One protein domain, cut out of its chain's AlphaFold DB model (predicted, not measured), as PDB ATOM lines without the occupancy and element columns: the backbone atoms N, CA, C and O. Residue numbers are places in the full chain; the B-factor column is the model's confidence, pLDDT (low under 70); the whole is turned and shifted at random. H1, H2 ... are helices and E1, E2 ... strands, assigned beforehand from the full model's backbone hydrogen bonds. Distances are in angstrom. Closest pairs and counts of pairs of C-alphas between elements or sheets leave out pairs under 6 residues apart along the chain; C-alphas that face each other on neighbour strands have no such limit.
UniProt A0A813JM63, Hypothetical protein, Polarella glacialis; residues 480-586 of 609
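Overview. This is residues 480 to 586 of the 609 residues of the protein "Hypothetical protein" of Polarella glacialis (UniProt A0A813JM63). A twisted three-stranded sheet has H1 along it over E1, and H2, steeply tilted to H1, packs its residues 545 to 550 on E3 and E2. The 107 printed residues, 53 in named elements, under half, run E1 H1 E2 H2 E3; the sheet E1 E2 E3 is mixed, the class mixed. The whole is compact, radius of gyration of the C-alphas 12.7 A, spanning 35 by 33 by 21 A.

Along the chain. Find C-alpha 480 at (316.242, 131.471, 307.611), where E1, residues 480 to 487, begins. H1, 508 to 525, runs 26.0 A; E2, 529 to 536, bends by 68 degrees at 533; H2 is 545 to 556; E3, 579 to 585, ends at (307.786, 125.981, 309.078).

Arrangement. See E2 parallel to E1 (N 482 to O 531, 2.8 A), antiparallel to E3 (N 532 to O 582, 2.8 A). E1, H1, E2 form a strand-helix-strand unit, parallel strands joined through a helix, crossover right-handed. H1 touches H2 at 61 degrees, a steep tilt, closest C-alphas Ala 523 and Leu 553, 6.2 A. Every O i to N i+4 pair is within hydrogen-bond range in H2, 12 of 14 in H1.

Size, cuts and confidence. The printed part has no cut; links E1 to H1 and H2 to E3 are long. No printed residue is under 70.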
ATOM      1  N   ALA A 480     315.857 130.616 308.727       93.94
ATOM      2  CA  ALA A 480     316.242 131.471 307.611       93.94
ATOM      3  C   ALA A 480     315.293 132.665 307.474       93.94
ATOM      4  O   ALA A 480     314.104 132.558 307.763       93.94
ATOM      5  N   GLY A 481     315.826 133.791 307.007       95.88
ATOM      6  CA  GLY A 481     315.051 134.889 306.434       95.88
ATOM      7  C   GLY A 481     315.299 134.926 304.929       95.88
ATOM      8  O   GLY A 481     316.433 134.713 304.499       95.88
ATOM      9  N   PHE A 482     314.264 135.155 304.129       96.06
ATOM     10  CA  PHE A 482     314.377 135.175 302.674       96.06
ATOM     11  C   PHE A 482     313.463 136.248 302.080       96.06
ATOM     12  O   PHE A 482     312.240 136.126 302.123       96.06
ATOM     13  N   ASN A 483     314.054 137.300 301.513       96.38
ATOM     14  CA  ASN A 483     313.313 138.263 300.705       96.38
ATOM     15  C   ASN A 483     313.065 137.649 299.319       96.38
ATOM     16  O   ASN A 483     314.014 137.278 298.626       96.38
ATOM     17  N   VAL A 484     311.795 137.491 298.944       96.44
ATOM     18  CA  VAL A 484     311.386 136.847 297.684       96.44
ATOM     19  C   VAL A 484     311.197 137.833 296.521       96.44
ATOM     20  O   VAL A 484     310.831 137.404 295.424       96.44
ATOM     21  N   LEU A 485     311.527 139.111 296.745       94.44
ATOM     22  CA  LEU A 485     311.545 140.212 295.782       94.44
ATOM     23  C   LEU A 485     310.178 140.436 295.125       94.44
ATOM     24  O   LEU A 485     310.006 140.144 293.943       94.44
ATOM     25  N   ASN A 486     309.208 140.921 295.901       96.06
ATOM     26  CA  ASN A 486     307.808 141.105 295.500       96.06
ATOM     27  C   ASN A 486     307.230 139.866 294.785       96.06
ATOM     28  O   ASN A 486     307.079 139.833 293.562       96.06
ATOM     29  N   TYR A 487     306.911 138.816 295.538       96.94
ATOM     30  CA  TYR A 487     306.355 137.578 294.986       96.94
ATOM     31  C   TYR A 487     304.838 137.684 294.818       96.94
ATOM     32  O   TYR A 487     304.088 137.399 295.752       96.94
ATOM     33  N   PHE A 488     304.418 138.092 293.620       96.50
ATOM     34  CA  PHE A 488     303.018 138.187 293.203       96.50
ATOM     35  C   PHE A 488     302.682 137.030 292.268       96.50
ATOM     36  O   PHE A 488     303.384 136.821 291.274       96.50
ATOM     37  N   ASN A 489     301.647 136.260 292.592       94.19
ATOM     38  CA  ASN A 489     301.339 134.994 291.917       94.19
ATOM     39  C   ASN A 489     300.196 135.082 290.898       94.19
ATOM     40  O   ASN A 489     299.915 134.093 290.214       94.19
ATOM     41  N   GLY A 490     299.611 136.267 290.729       89.25
ATOM     42  CA  GLY A 490     298.550 136.511 289.762       89.25
ATOM     43  C   GLY A 490     297.173 136.099 290.289       89.25
ATOM     44  O   GLY A 490     296.962 135.951 291.487       89.25
ATOM     45  N   ASP A 491     296.216 135.935 289.373       82.38
ATOM     46  CA  ASP A 491     294.798 135.787 289.719       82.38
ATOM     47  C   ASP A 491     294.509 134.696 290.777       82.38
ATOM     48  O   ASP A 491     294.867 133.530 290.599       82.38
ATOM     49  N   ASN A 492     293.696 135.072 291.778       75.44
ATOM     50  CA  ASN A 492     293.081 134.259 292.844       75.44
ATOM     51  C   ASN A 492     294.024 133.661 293.918       75.44
ATOM     52  O   ASN A 492     294.671 132.647 293.660       75.44
ATOM     53  N   PRO A 493     293.946 134.128 295.187       78.38
ATOM     54  CA  PRO A 493     293.200 135.287 295.688       78.38
ATOM     55  C   PRO A 493     293.889 136.622 295.369       78.38
ATOM     56  O   PRO A 493     293.295 137.670 295.629       78.38
ATOM     57  N   GLY A 494     295.105 136.574 294.817       77.94
ATOM     58  CA  GLY A 494     295.882 137.726 294.388       77.94
ATOM     59  C   GLY A 494     295.243 138.529 293.258       77.94
ATOM     60  O   GLY A 494     294.220 138.153 292.663       77.94
ATOM     61  N   GLY A 495     295.852 139.680 292.993       82.44
ATOM     62  CA  GLY A 495     295.489 140.538 291.870       82.44
ATOM     63  C   GLY A 495     295.987 139.966 290.544       82.44
ATOM     64  O   GLY A 495     296.971 139.234 290.485       82.44
ATOM     65  N   ALA A 496     295.336 140.343 289.442       89.62
ATOM     66  CA  ALA A 496     295.870 140.057 288.113       89.62
ATOM     67  C   ALA A 496     297.299 140.605 287.987       89.62
ATOM     68  O   ALA A 496     297.618 141.645 288.560       89.62
ATOM     69  N   PHE A 497     298.147 140.000 287.147       93.94
ATOM     70  CA  PHE A 497     299.497 140.538 286.922       93.94
ATOM     71  C   PHE A 497     299.495 141.996 286.418       93.94
ATOM     72  O   PHE A 497     300.466 142.721 286.613       93.94
ATOM     73  N   SER A 498     298.394 142.438 285.802       92.25
ATOM     74  CA  SER A 498     298.171 143.820 285.368       92.25
ATOM     75  C   SER A 498     297.672 144.771 286.467       92.25
ATOM     76  O   SER A 498     297.379 145.930 286.165       92.25
ATOM     77  N   ASP A 499     297.478 144.302 287.702       91.56
ATOM     78  CA  ASP A 499     297.063 145.145 288.825       91.56
ATOM     79  C   ASP A 499     298.115 146.236 289.072       91.56
ATOM     80  O   ASP A 499     299.317 145.990 289.063       91.56
ATOM     81  N   LYS A 500     297.659 147.465 289.316       92.06
ATOM     82  CA  LYS A 500     298.532 148.606 289.619       92.06
ATOM     83  C   LYS A 500     299.274 148.444 290.944       92.06
ATOM     84  O   LYS A 500     300.273 149.124 291.156       92.06
ATOM     85  N   LEU A 501     298.756 147.609 291.844       90.81
ATOM     86  CA  LEU A 501     299.401 147.269 293.108       90.81
ATOM     87  C   LEU A 501     300.456 146.168 292.956       90.81
ATOM     88  O   LEU A 501     301.239 145.977 293.884       90.81
ATOM     89  N   ASN A 502     300.500 145.469 291.815       93.19
ATOM     90  CA  ASN A 502     301.501 144.443 291.560       93.19
ATOM     91  C   ASN A 502     302.891 145.082 291.420       93.19
ATOM     92  O   ASN A 502     303.124 145.923 290.550       93.19
ATOM     93  N   ARG A 503     303.818 144.665 292.288       94.12
ATOM     94  CA  ARG A 503     305.229 145.096 292.295       94.12
ATOM     95  C   ARG A 503     306.190 143.969 291.883       94.12
ATOM     96  O   ARG A 503     307.403 144.143 291.966       94.12
ATOM     97  N   GLY A 504     305.647 142.813 291.506       93.75
ATOM     98  CA  GLY A 504     306.363 141.589 291.166       93.75
ATOM     99  C   GLY A 504     306.393 141.297 289.669       93.75
ATOM    100  O   GLY A 504     306.529 142.190 288.832       93.75
ATOM    101  N   ALA A 505     306.287 140.011 289.325       94.75
ATOM    102  CA  ALA A 505     306.258 139.555 287.942       94.75
ATOM    103  C   ALA A 505     305.133 140.222 287.132       94.75
ATOM    104  O   ALA A 505     303.990 140.319 287.576       94.75
ATOM    105  N   SER A 506     305.445 140.642 285.904       94.19
ATOM    106  CA  SER A 506     304.500 141.351 285.028       94.19
ATOM    107  C   SER A 506     303.563 140.427 284.244       94.19
ATOM    108  O   SER A 506     302.612 140.894 283.619       94.19
ATOM    109  N   ASN A 507     303.835 139.120 284.240       95.06
ATOM    110  CA  ASN A 507     303.026 138.093 283.590       95.06
ATOM    111  C   ASN A 507     303.365 136.693 284.141       95.06
ATOM    112  O   ASN A 507     304.322 136.517 284.897       95.06
ATOM    113  N   ALA A 508     302.601 135.688 283.702       94.50
ATOM    114  CA  ALA A 508     302.744 134.303 284.147       94.50
ATOM    115  C   ALA A 508     304.103 133.662 283.800       94.50
ATOM    116  O   ALA A 508     304.595 132.839 284.572       94.50
ATOM    117  N   ASP A 509     304.727 134.032 282.677       96.69
ATOM    118  CA  ASP A 509     306.027 133.481 282.276       96.69
ATOM    119  C   ASP A 509     307.154 134.027 283.164       96.69
ATOM    120  O   ASP A 509     308.014 133.269 283.623       96.69
ATOM    121  N   GLU A 510     307.134 135.328 283.463       95.94
ATOM    122  CA  GLU A 510     308.057 135.942 284.424       95.94
ATOM    123  C   GLU A 510     307.832 135.401 285.840       95.94
ATOM    124  O   GLU A 510     308.796 135.075 286.539       95.94
ATOM    125  N   PHE A 511     306.574 135.190 286.235       96.06
ATOM    126  CA  PHE A 511     306.251 134.558 287.511       96.06
ATOM    127  C   PHE A 511     306.802 133.134 287.583       96.06
ATOM    128  O   PHE A 511     307.451 132.770 288.561       96.06
ATOM    129  N   ALA A 512     306.635 132.328 286.532       96.38
ATOM    130  CA  ALA A 512     307.170 130.971 286.491       96.38
ATOM    131  C   ALA A 512     308.702 130.946 286.662       96.38
ATOM    132  O   ALA A 512     309.235 130.060 287.344       96.38
ATOM    133  N   LYS A 513     309.418 131.932 286.099       96.62
ATOM    134  CA  LYS A 513     310.868 132.103 286.300       96.62
ATOM    135  C   LYS A 513     311.195 132.473 287.748       96.62
ATOM    136  O   LYS A 513     312.044 131.809 288.351       96.62
ATOM    137  N   GLN A 514     310.521 133.478 288.315       96.94
ATOM    138  CA  GLN A 514     310.704 133.905 289.709       96.94
ATOM    139  C   GLN A 514     310.421 132.750 290.672       96.94
ATOM    140  O   GLN A 514     311.286 132.390 291.466       96.94
ATOM    141  N   ARG A 515     309.266 132.094 290.535       96.31
ATOM    142  CA  ARG A 515     308.855 130.913 291.299       96.31
ATOM    143  C   ARG A 515     309.911 129.825 291.290       96.31
ATOM    144  O   ARG A 515     310.348 129.376 292.348       96.31
ATOM    145  N   LYS A 516     310.374 129.416 290.108       96.75
ATOM    146  CA  LYS A 516     311.410 128.384 289.992       96.75
ATOM    147  C   LYS A 516     312.700 128.800 290.708       96.75
ATOM    148  O   LYS A 516     313.268 127.985 291.435       96.75
ATOM    149  N   LYS A 517     313.137 130.054 290.538       95.00
ATOM    150  CA  LYS A 517     314.329 130.609 291.199       95.00
ATOM    151  C   LYS A 517     314.175 130.595 292.722       95.00
ATOM    152  O   LYS A 517     315.032 130.031 293.401       95.00
ATOM    153  N   THR A 518     313.073 131.124 293.245       96.31
ATOM    154  CA  THR A 518     312.767 131.184 294.681       96.31
ATOM    155  C   THR A 518     312.731 129.794 295.313       96.31
ATOM    156  O   THR A 518     313.432 129.544 296.293       96.31
ATOM    157  N   LEU A 519     312.007 128.844 294.714       96.44
ATOM    158  CA  LEU A 519     311.923 127.472 295.228       96.44
ATOM    159  C   LEU A 519     313.283 126.762 295.211       96.44
ATOM    160  O   LEU A 519     313.639 126.098 296.183       96.44
ATOM    161  N   SER A 520     314.066 126.941 294.140       93.62
ATOM    162  CA  SER A 520     315.412 126.359 294.034       93.62
ATOM    163  C   SER A 520     316.405 126.931 295.049       93.62
ATOM    164  O   SER A 520     317.375 126.261 295.388       93.62
ATOM    165  N   ALA A 521     316.159 128.146 295.548       91.50
ATOM    166  CA  ALA A 521     316.983 128.775 296.570       91.50
ATOM    167  C   ALA A 521     316.571 128.357 297.989       91.50
ATOM    168  O   ALA A 521     317.444 128.126 298.818       91.50
ATOM    169  N   ILE A 522     315.269 128.237 298.269       93.62
ATOM    170  CA  ILE A 522     314.767 127.916 299.615       93.62
ATOM    171  C   ILE A 522     314.913 126.423 299.933       93.62
ATOM    172  O   ILE A 522     315.332 126.077 301.037       93.62
ATOM    173  N   ALA A 523     314.592 125.527 298.992       92.81
ATOM    174  CA  ALA A 523     314.544 124.088 299.272       92.81
ATOM    175  C   ALA A 523     315.871 123.501 299.808       92.81
ATOM    176  O   ALA A 523     315.818 122.770 300.798       92.81
ATOM    177  N   PRO A 524     317.061 123.828 299.253       90.00
ATOM    178  CA  PRO A 524     318.330 123.281 299.744       90.00
ATOM    179  C   PRO A 524     318.751 123.796 301.127       90.00
ATOM    180  O   PRO A 524     319.580 123.166 301.780       90.00
ATOM    181  N   VAL A 525     318.200 124.929 301.586       89.81
ATOM    182  CA  VAL A 525     318.502 125.480 302.919       89.81
ATOM    183  C   VAL A 525     317.966 124.557 304.016       89.81
ATOM    184  O   VAL A 525     318.569 124.474 305.090       89.81
ATOM    185  N   ASP A 526     316.856 123.855 303.744       90.19
ATOM    186  CA  ASP A 526     316.229 122.891 304.658       90.19
ATOM    187  C   ASP A 526     316.083 123.471 306.077       90.19
ATOM    188  O   ASP A 526     316.508 122.907 307.090       90.19
ATOM    189  N   ALA A 527     315.566 124.702 306.136       93.94
ATOM    190  CA  ALA A 527     315.328 125.392 307.392       93.94
ATOM    191  C   ALA A 527     314.039 124.887 308.042       93.94
ATOM    192  O   ALA A 527     313.018 124.724 307.375       93.94
ATOM    193  N   ALA A 528     314.074 124.704 309.363       96.12
ATOM    194  CA  ALA A 528     312.906 124.340 310.158       96.12
ATOM    195  C   ALA A 528     311.868 125.472 310.202       96.12
ATOM    196  O   ALA A 528     310.677 125.199 310.336       96.12
ATOM    197  N   VAL A 529     312.318 126.726 310.089       96.94
ATOM    198  CA  VAL A 529     311.484 127.932 310.001       96.94
ATOM    199  C   VAL A 529     312.091 128.874 308.963       96.94
ATOM    200  O   VAL A 529     313.294 129.135 309.004       96.94
ATOM    201  N   VAL A 530     311.267 129.401 308.059       97.56
ATOM    202  CA  VAL A 530     311.652 130.433 307.089       97.56
ATOM    203  C   VAL A 530     310.723 131.631 307.250       97.56
ATOM    204  O   VAL A 530     309.509 131.498 307.093       97.56
ATOM    205  N   GLY A 531     311.289 132.795 307.560       97.38
ATOM    206  CA  GLY A 531     310.613 134.082 307.428       97.38
ATOM    207  C   GLY A 531     310.744 134.581 305.992       97.38
ATOM    208  O   GLY A 531     311.856 134.746 305.498       97.38
ATOM    209  N   LEU A 532     309.623 134.797 305.321       97.81
ATOM    210  CA  LEU A 532     309.548 135.306 303.957       97.81
ATOM    211  C   LEU A 532     309.218 136.799 303.998       97.81
ATOM    212  O   LEU A 532     308.302 137.198 304.719       97.81
ATOM    213  N   LEU A 533     309.948 137.604 303.228       97.62
ATOM    214  CA  LEU A 533     309.698 139.039 303.071       97.62
ATOM    215  C   LEU A 533     309.235 139.338 301.647       97.62
ATOM    216  O   LEU A 533     309.709 138.694 300.715       97.62
ATOM    217  N   GLU A 534     308.367 140.340 301.498       96.38
ATOM    218  CA  GLU A 534     307.798 140.782 300.213       96.38
ATOM    219  C   GLU A 534     306.914 139.734 299.509       96.38
ATOM    220  O   GLU A 534     306.982 139.543 298.295       96.38
ATOM    221  N   ILE A 535     306.070 139.041 300.272       96.44
ATOM    222  CA  ILE A 535     305.035 138.142 299.738       96.44
ATOM    223  C   ILE A 535     303.791 138.968 299.409       96.44
ATOM    224  O   ILE A 535     303.436 139.834 300.203       96.44
ATOM    225  N   GLU A 536     303.106 138.709 298.293       95.38
ATOM    226  CA  GLU A 536     301.809 139.343 298.022       95.38
ATOM    227  C   GLU A 536     300.828 139.134 299.189       95.38
ATOM    228  O   GLU A 536     300.681 138.047 299.746       95.38
ATOM    229  N   ASN A 537     300.168 140.213 299.602       94.00
ATOM    230  CA  ASN A 537     299.266 140.239 300.747       94.00
ATOM    231  C   ASN A 537     297.852 139.798 300.336       94.00
ATOM    232  O   ASN A 537     296.900 140.591 300.310       94.00
ATOM    233  N   ASP A 538     297.731 138.526 299.966       93.06
ATOM    234  CA  ASP A 538     296.519 137.884 299.447       93.06
ATOM    235  C   ASP A 538     295.993 136.748 300.353       93.06
ATOM    236  O   ASP A 538     294.992 136.094 300.054       93.06
ATOM    237  N   GLY A 539     296.625 136.563 301.513       92.50
ATOM    238  CA  GLY A 539     296.217 135.642 302.569       92.50
ATOM    239  C   GLY A 539     297.082 134.390 302.676       92.50
ATOM    240  O   GLY A 539     298.215 134.332 302.207       92.50
ATOM    241  N   PHE A 540     296.562 133.367 303.357       92.19
ATOM    242  CA  PHE A 540     297.334 132.170 303.747       92.19
ATOM    243  C   PHE A 540     296.722 130.853 303.252       92.19
ATOM    244  O   PHE A 540     297.165 129.777 303.644       92.19
ATOM    245  N   GLY A 541     295.626 130.941 302.496       90.06
ATOM    246  CA  GLY A 541     294.832 129.796 302.064       90.06
ATOM    247  C   GLY A 541     295.202 129.299 300.669       90.06
ATOM    248  O   GLY A 541     296.182 129.723 300.068       90.06
ATOM    249  N   VAL A 542     294.373 128.401 300.134       90.62
ATOM    250  CA  VAL A 542     294.539 127.870 298.773       90.62
ATOM    251  C   VAL A 542     294.643 129.009 297.760       90.62
ATOM    252  O   VAL A 542     293.797 129.901 297.743       90.62
ATOM    253  N   GLY A 543     295.664 128.933 296.909       90.75
ATOM    254  CA  GLY A 543     295.932 129.909 295.859       90.75
ATOM    255  C   GLY A 543     296.746 131.115 296.312       90.75
ATOM    256  O   GLY A 543     297.211 131.832 295.442       90.75
ATOM    257  N   SER A 544     296.956 131.346 297.614       95.12
ATOM    258  CA  SER A 544     297.701 132.524 298.065       95.12
ATOM    259  C   SER A 544     299.196 132.436 297.756       95.12
ATOM    260  O   SER A 544     299.742 131.333 297.632       95.12
ATOM    261  N   ALA A 545     299.886 133.572 297.673       96.00
ATOM    262  CA  ALA A 545     301.303 133.621 297.311       96.00
ATOM    263  C   ALA A 545     302.199 132.802 298.262       96.00
ATOM    264  O   ALA A 545     303.060 132.035 297.819       96.00
ATOM    265  N   VAL A 546     301.964 132.882 299.579       96.69
ATOM    266  CA  VAL A 546     302.681 132.039 300.558       96.69
ATOM    267  C   VAL A 546     302.343 130.554 300.389       96.69
ATOM    268  O   VAL A 546     303.228 129.704 300.527       96.69
ATOM    269  N   GLN A 547     301.088 130.221 300.078       96.44
ATOM    270  CA  GLN A 547     300.674 128.834 299.889       96.44
ATOM    271  C   GLN A 547     301.263 128.249 298.600       96.44
ATOM    272  O   GLN A 547     301.687 127.097 298.617       96.44
ATOM    273  N   ASP A 548     301.395 129.033 297.526       96.75
ATOM    274  CA  ASP A 548     302.072 128.607 296.295       96.75
ATOM    275  C   ASP A 548     303.544 128.231 296.542       96.75
ATOM    276  O   ASP A 548     304.016 127.200 296.045       96.75
ATOM    277  N   ILE A 549     304.260 129.013 297.360       97.50
ATOM    278  CA  ILE A 549     305.628 128.671 297.775       97.50
ATOM    279  C   ILE A 549     305.631 127.355 298.560       97.50
ATOM    280  O   ILE A 549     306.434 126.469 298.266       97.50
ATOM    281  N   VAL A 550     304.733 127.192 299.536       97.94
ATOM    282  CA  VAL A 550     304.635 125.961 300.342       97.94
ATOM    283  C   VAL A 550     304.331 124.742 299.474       97.94
ATOM    284  O   VAL A 550     304.984 123.707 299.623       97.94
ATOM    285  N   ASP A 551     303.386 124.856 298.545       97.12
ATOM    286  CA  ASP A 551     303.013 123.785 297.623       97.12
ATOM    287  C   ASP A 551     304.187 123.420 296.711       97.12
ATOM    288  O   ASP A 551     304.501 122.240 296.535       97.12
ATOM    289  N   GLY A 552     304.898 124.425 296.193       96.88
ATOM    290  CA  GLY A 552     306.116 124.243 295.411       96.88
ATOM    291  C   GLY A 552     307.230 123.532 296.182       96.88
ATOM    292  O   GLY A 552     307.836 122.595 295.660       96.88
ATOM    293  N   LEU A 553     307.477 123.923 297.435       97.50
ATOM    294  CA  LEU A 553     308.483 123.290 298.293       97.50
ATOM    295  C   LEU A 553     308.100 121.853 298.651       97.50
ATOM    296  O   LEU A 553     308.950 120.963 298.605       97.50
ATOM    297  N   ASN A 554     306.833 121.600 298.967       97.44
ATOM    298  CA  ASN A 554     306.328 120.261 299.272       97.44
ATOM    299  C   ASN A 554     306.383 119.335 298.048       97.44
ATOM    300  O   ASN A 554     306.711 118.158 298.178       97.44
ATOM    301  N   ALA A 555     306.118 119.865 296.853       96.56
ATOM    302  CA  ALA A 555     306.288 119.132 295.602       96.56
ATOM    303  C   ALA A 555     307.767 118.837 295.289       96.56
ATOM    304  O   ALA A 555     308.079 117.756 294.795       96.56
ATOM    305  N   ALA A 556     308.677 119.772 295.585       93.50
ATOM    306  CA  ALA A 556     310.113 119.614 295.345       93.50
ATOM    307  C   ALA A 556     310.831 118.740 296.392       93.50
ATOM    308  O   ALA A 556     311.917 118.232 296.119       93.50
ATOM    309  N   THR A 557     310.245 118.577 297.582       90.69
ATOM    310  CA  THR A 557     310.822 117.809 298.695       90.69
ATOM    311  C   THR A 557     309.979 116.567 298.999       90.69
ATOM    312  O   THR A 557     310.213 115.494 298.448       90.69
ATOM    313  N   ALA A 558     308.988 116.701 299.876       91.44
ATOM    314  CA  ALA A 558     308.014 115.684 300.226       91.44
ATOM    315  C   ALA A 558     306.692 116.355 300.647       91.44
ATOM    316  O   ALA A 558     306.689 117.494 301.122       91.44
ATOM    317  N   PRO A 559     305.550 115.655 300.534       90.94
ATOM    318  CA  PRO A 559     304.285 116.178 301.028       90.94
ATOM    319  C   PRO A 559     304.363 116.562 302.512       90.94
ATOM    320  O   PRO A 559     304.873 115.791 303.332       90.94
ATOM    321  N   LEU A 560     303.799 117.726 302.854       90.56
ATOM    322  CA  LEU A 560     303.742 118.266 304.220       90.56
ATOM    323  C   LEU A 560     305.124 118.503 304.861       90.56
ATOM    324  O   LEU A 560     305.254 118.437 306.086       90.56
ATOM    325  N   THR A 561     306.162 118.761 304.059       95.12
ATOM    326  CA  THR A 561     307.449 119.246 304.577       95.12
ATOM    327  C   THR A 561     307.291 120.623 305.204       95.12
ATOM    328  O   THR A 561     307.828 120.827 306.281       95.12
ATOM    329  N   TYR A 562     306.539 121.529 304.578       97.88
ATOM    330  CA  TYR A 562     306.300 122.898 305.030       97.88
ATOM    331  C   TYR A 562     304.806 123.207 305.193       97.88
ATOM    332  O   TYR A 562     303.957 122.687 304.461       97.88
ATOM    333  N   THR A 563     304.501 124.098 306.136       96.62
ATOM    334  CA  THR A 563     303.173 124.669 306.410       96.62
ATOM    335  C   THR A 563     303.314 126.176 306.672       96.62
ATOM    336  O   THR A 563     304.270 126.563 307.352       96.62
ATOM    337  N   PRO A 564     302.407 127.040 306.172       95.81
ATOM    338  CA  PRO A 564     302.417 128.456 306.525       95.81
ATOM    339  C   PRO A 564     301.874 128.684 307.943       95.81
ATOM    340  O   PRO A 564     300.964 127.995 308.404       95.81
ATOM    341  N   VAL A 565     302.407 129.684 308.639       93.31
ATOM    342  CA  VAL A 565     301.802 130.225 309.857       93.31
ATOM    343  C   VAL A 565     300.656 131.145 309.453       93.31
ATOM    344  O   VAL A 565     300.844 132.082 308.682       93.31
ATOM    345  N   THR A 566     299.473 130.899 310.003       89.75
ATOM    346  CA  THR A 566     298.300 131.754 309.804       89.75
ATOM    347  C   THR A 566     298.225 132.826 310.883       89.75
ATOM    348  O   THR A 566     298.326 132.516 312.075       89.75
ATOM    349  N   PHE A 567     297.973 134.067 310.481       86.44
ATOM    350  CA  PHE A 567     297.722 135.177 311.395       86.44
ATOM    351  C   PHE A 567     296.218 135.357 311.605       86.44
ATOM    352  O   PHE A 567     295.419 135.121 310.697       86.44
ATOM    353  N   ASN A 568     295.816 135.766 312.809       83.75
ATOM    354  CA  ASN A 568     294.417 136.060 313.109       83.75
ATOM    355  C   ASN A 568     294.073 137.479 312.627       83.75
ATOM    356  O   ASN A 568     294.124 138.432 313.402       83.75
ATOM    357  N   VAL A 569     293.788 137.608 311.331       83.31
ATOM    358  CA  VAL A 569     293.460 138.870 310.654       83.31
ATOM    359  C   VAL A 569     292.055 138.815 310.061       83.31
ATOM    360  O   VAL A 569     291.648 137.805 309.490       83.31
ATOM    361  N   THR A 570     291.295 139.898 310.223       74.56
ATOM    362  CA  THR A 570     289.847 139.939 309.939       74.56
ATOM    363  C   THR A 570     289.512 139.829 308.448       74.56
ATOM    364  O   THR A 570     288.460 139.304 308.094       74.56
ATOM    365  N   ASP A 571     290.392 140.308 307.576       78.19
ATOM    366  CA  ASP A 571     290.234 140.356 306.117       78.19
ATOM    367  C   ASP A 571     291.201 139.415 305.379       78.19
ATOM    368  O   ASP A 571     291.295 139.450 304.154       78.19
ATOM    369  N   GLY A 572     291.916 138.563 306.119       80.75
ATOM    370  CA  GLY A 572     292.942 137.689 305.560       80.75
ATOM    371  C   GLY A 572     294.259 138.397 305.234       80.75
ATOM    372  O   GLY A 572     295.185 137.711 304.815       80.75
ATOM    373  N   LYS A 573     294.382 139.713 305.456       86.50
ATOM    374  CA  LYS A 573     295.562 140.503 305.088       86.50
ATOM    375  C   LYS A 573     296.306 141.033 306.307       86.50
ATOM    376  O   LYS A 573     295.726 141.327 307.350       86.50
ATOM    377  N   ILE A 574     297.624 141.158 306.183       88.50
ATOM    378  CA  ILE A 574     298.461 141.794 307.205       88.50
ATOM    379  C   ILE A 574     298.615 143.272 306.854       88.50
ATOM    380  O   ILE A 574     299.306 143.615 305.900       88.50
ATOM    381  N   GLY A 575     298.005 144.164 307.633       86.69
ATOM    382  CA  GLY A 575     298.095 145.602 307.372       86.69
ATOM    383  C   GLY A 575     297.404 146.007 306.064       86.69
ATOM    384  O   GLY A 575     296.417 145.399 305.669       86.69
ATOM    385  N   THR A 576     297.895 147.070 305.420       87.12
ATOM    386  CA  THR A 576     297.259 147.659 304.223       87.12
ATOM    387  C   THR A 576     298.132 147.652 302.970       87.12
ATOM    388  O   THR A 576     297.629 147.967 301.894       87.12
ATOM    389  N   ASP A 577     299.418 147.302 303.082       91.75
ATOM    390  CA  ASP A 577     300.307 147.244 301.920       91.75
ATOM    391  C   ASP A 577     299.984 146.018 301.043       91.75
ATOM    392  O   ASP A 577     299.414 145.025 301.504       91.75
ATOM    393  N   ALA A 578     300.330 146.103 299.758       92.62
ATOM    394  CA  ALA A 578     300.171 145.028 298.786       92.62
ATOM    395  C   ALA A 578     301.111 143.844 299.055       92.62
ATOM    396  O   ALA A 578     300.839 142.746 298.575       92.62
ATOM    397  N   ILE A 579     302.182 144.050 299.827       94.31
ATOM    398  CA  ILE A 579     303.072 142.991 300.304       94.31
ATOM    399  C   ILE A 579     303.039 142.844 301.828       94.31
ATOM    400  O   ILE A 579     302.765 143.786 302.567       94.31
ATOM    401  N   ALA A 580     303.354 141.644 302.300       92.94
ATOM    402  CA  ALA A 580     303.447 141.288 303.704       92.94
ATOM    403  C   ALA A 580     304.633 140.347 303.967       92.94
ATOM    404  O   ALA A 580     305.210 139.743 303.059       92.94
ATOM    405  N   ASN A 581     304.974 140.202 305.247       93.69
ATOM    406  CA  ASN A 581     305.878 139.154 305.704       93.69
ATOM    407  C   ASN A 581     305.075 137.892 306.029       93.69
ATOM    408  O   ASN A 581     303.991 137.969 306.608       93.69
ATOM    409  N   ALA A 582     305.631 136.727 305.720       94.56
ATOM    410  CA  ALA A 582     305.034 135.437 306.046       94.56
ATOM    411  C   ALA A 582     306.033 134.537 306.777       94.56
ATOM    412  O   ALA A 582     307.242 134.753 306.733       94.56
ATOM    413  N   ILE A 583     305.538 133.507 307.457       95.50
ATOM    414  CA  ILE A 583     306.381 132.488 308.088       95.50
ATOM    415  C   ILE A 583     305.918 131.129 307.584       95.50
ATOM    416  O   ILE A 583     304.727 130.830 307.628       95.50
ATOM    417  N   ILE A 584     306.853 130.293 307.146       97.31
ATOM    418  CA  ILE A 584     306.616 128.875 306.860       97.31
ATOM    419  C   ILE A 584     307.507 128.029 307.769       97.31
ATOM    420  O   ILE A 584     308.606 128.440 308.140       97.31
ATOM    421  N   TYR A 585     307.046 126.848 308.161       97.44
ATOM    422  CA  TYR A 585     307.786 125.981 309.078       97.44
ATOM    423  C   TYR A 585     307.618 124.509 308.732       97.44
ATOM    424  O   TYR A 585     306.637 124.127 308.094       97.44
ATOM    425  N   GLN A 586     308.563 123.681 309.183       97.69
ATOM    426  CA  GLN A 586     308.473 122.232 309.058       97.69
ATOM    427  C   GLN A 586     307.737 121.620 310.262       97.69
ATOM    428  O   GLN A 586     308.323 121.531 311.349       97.69
TER     429      GLN A 586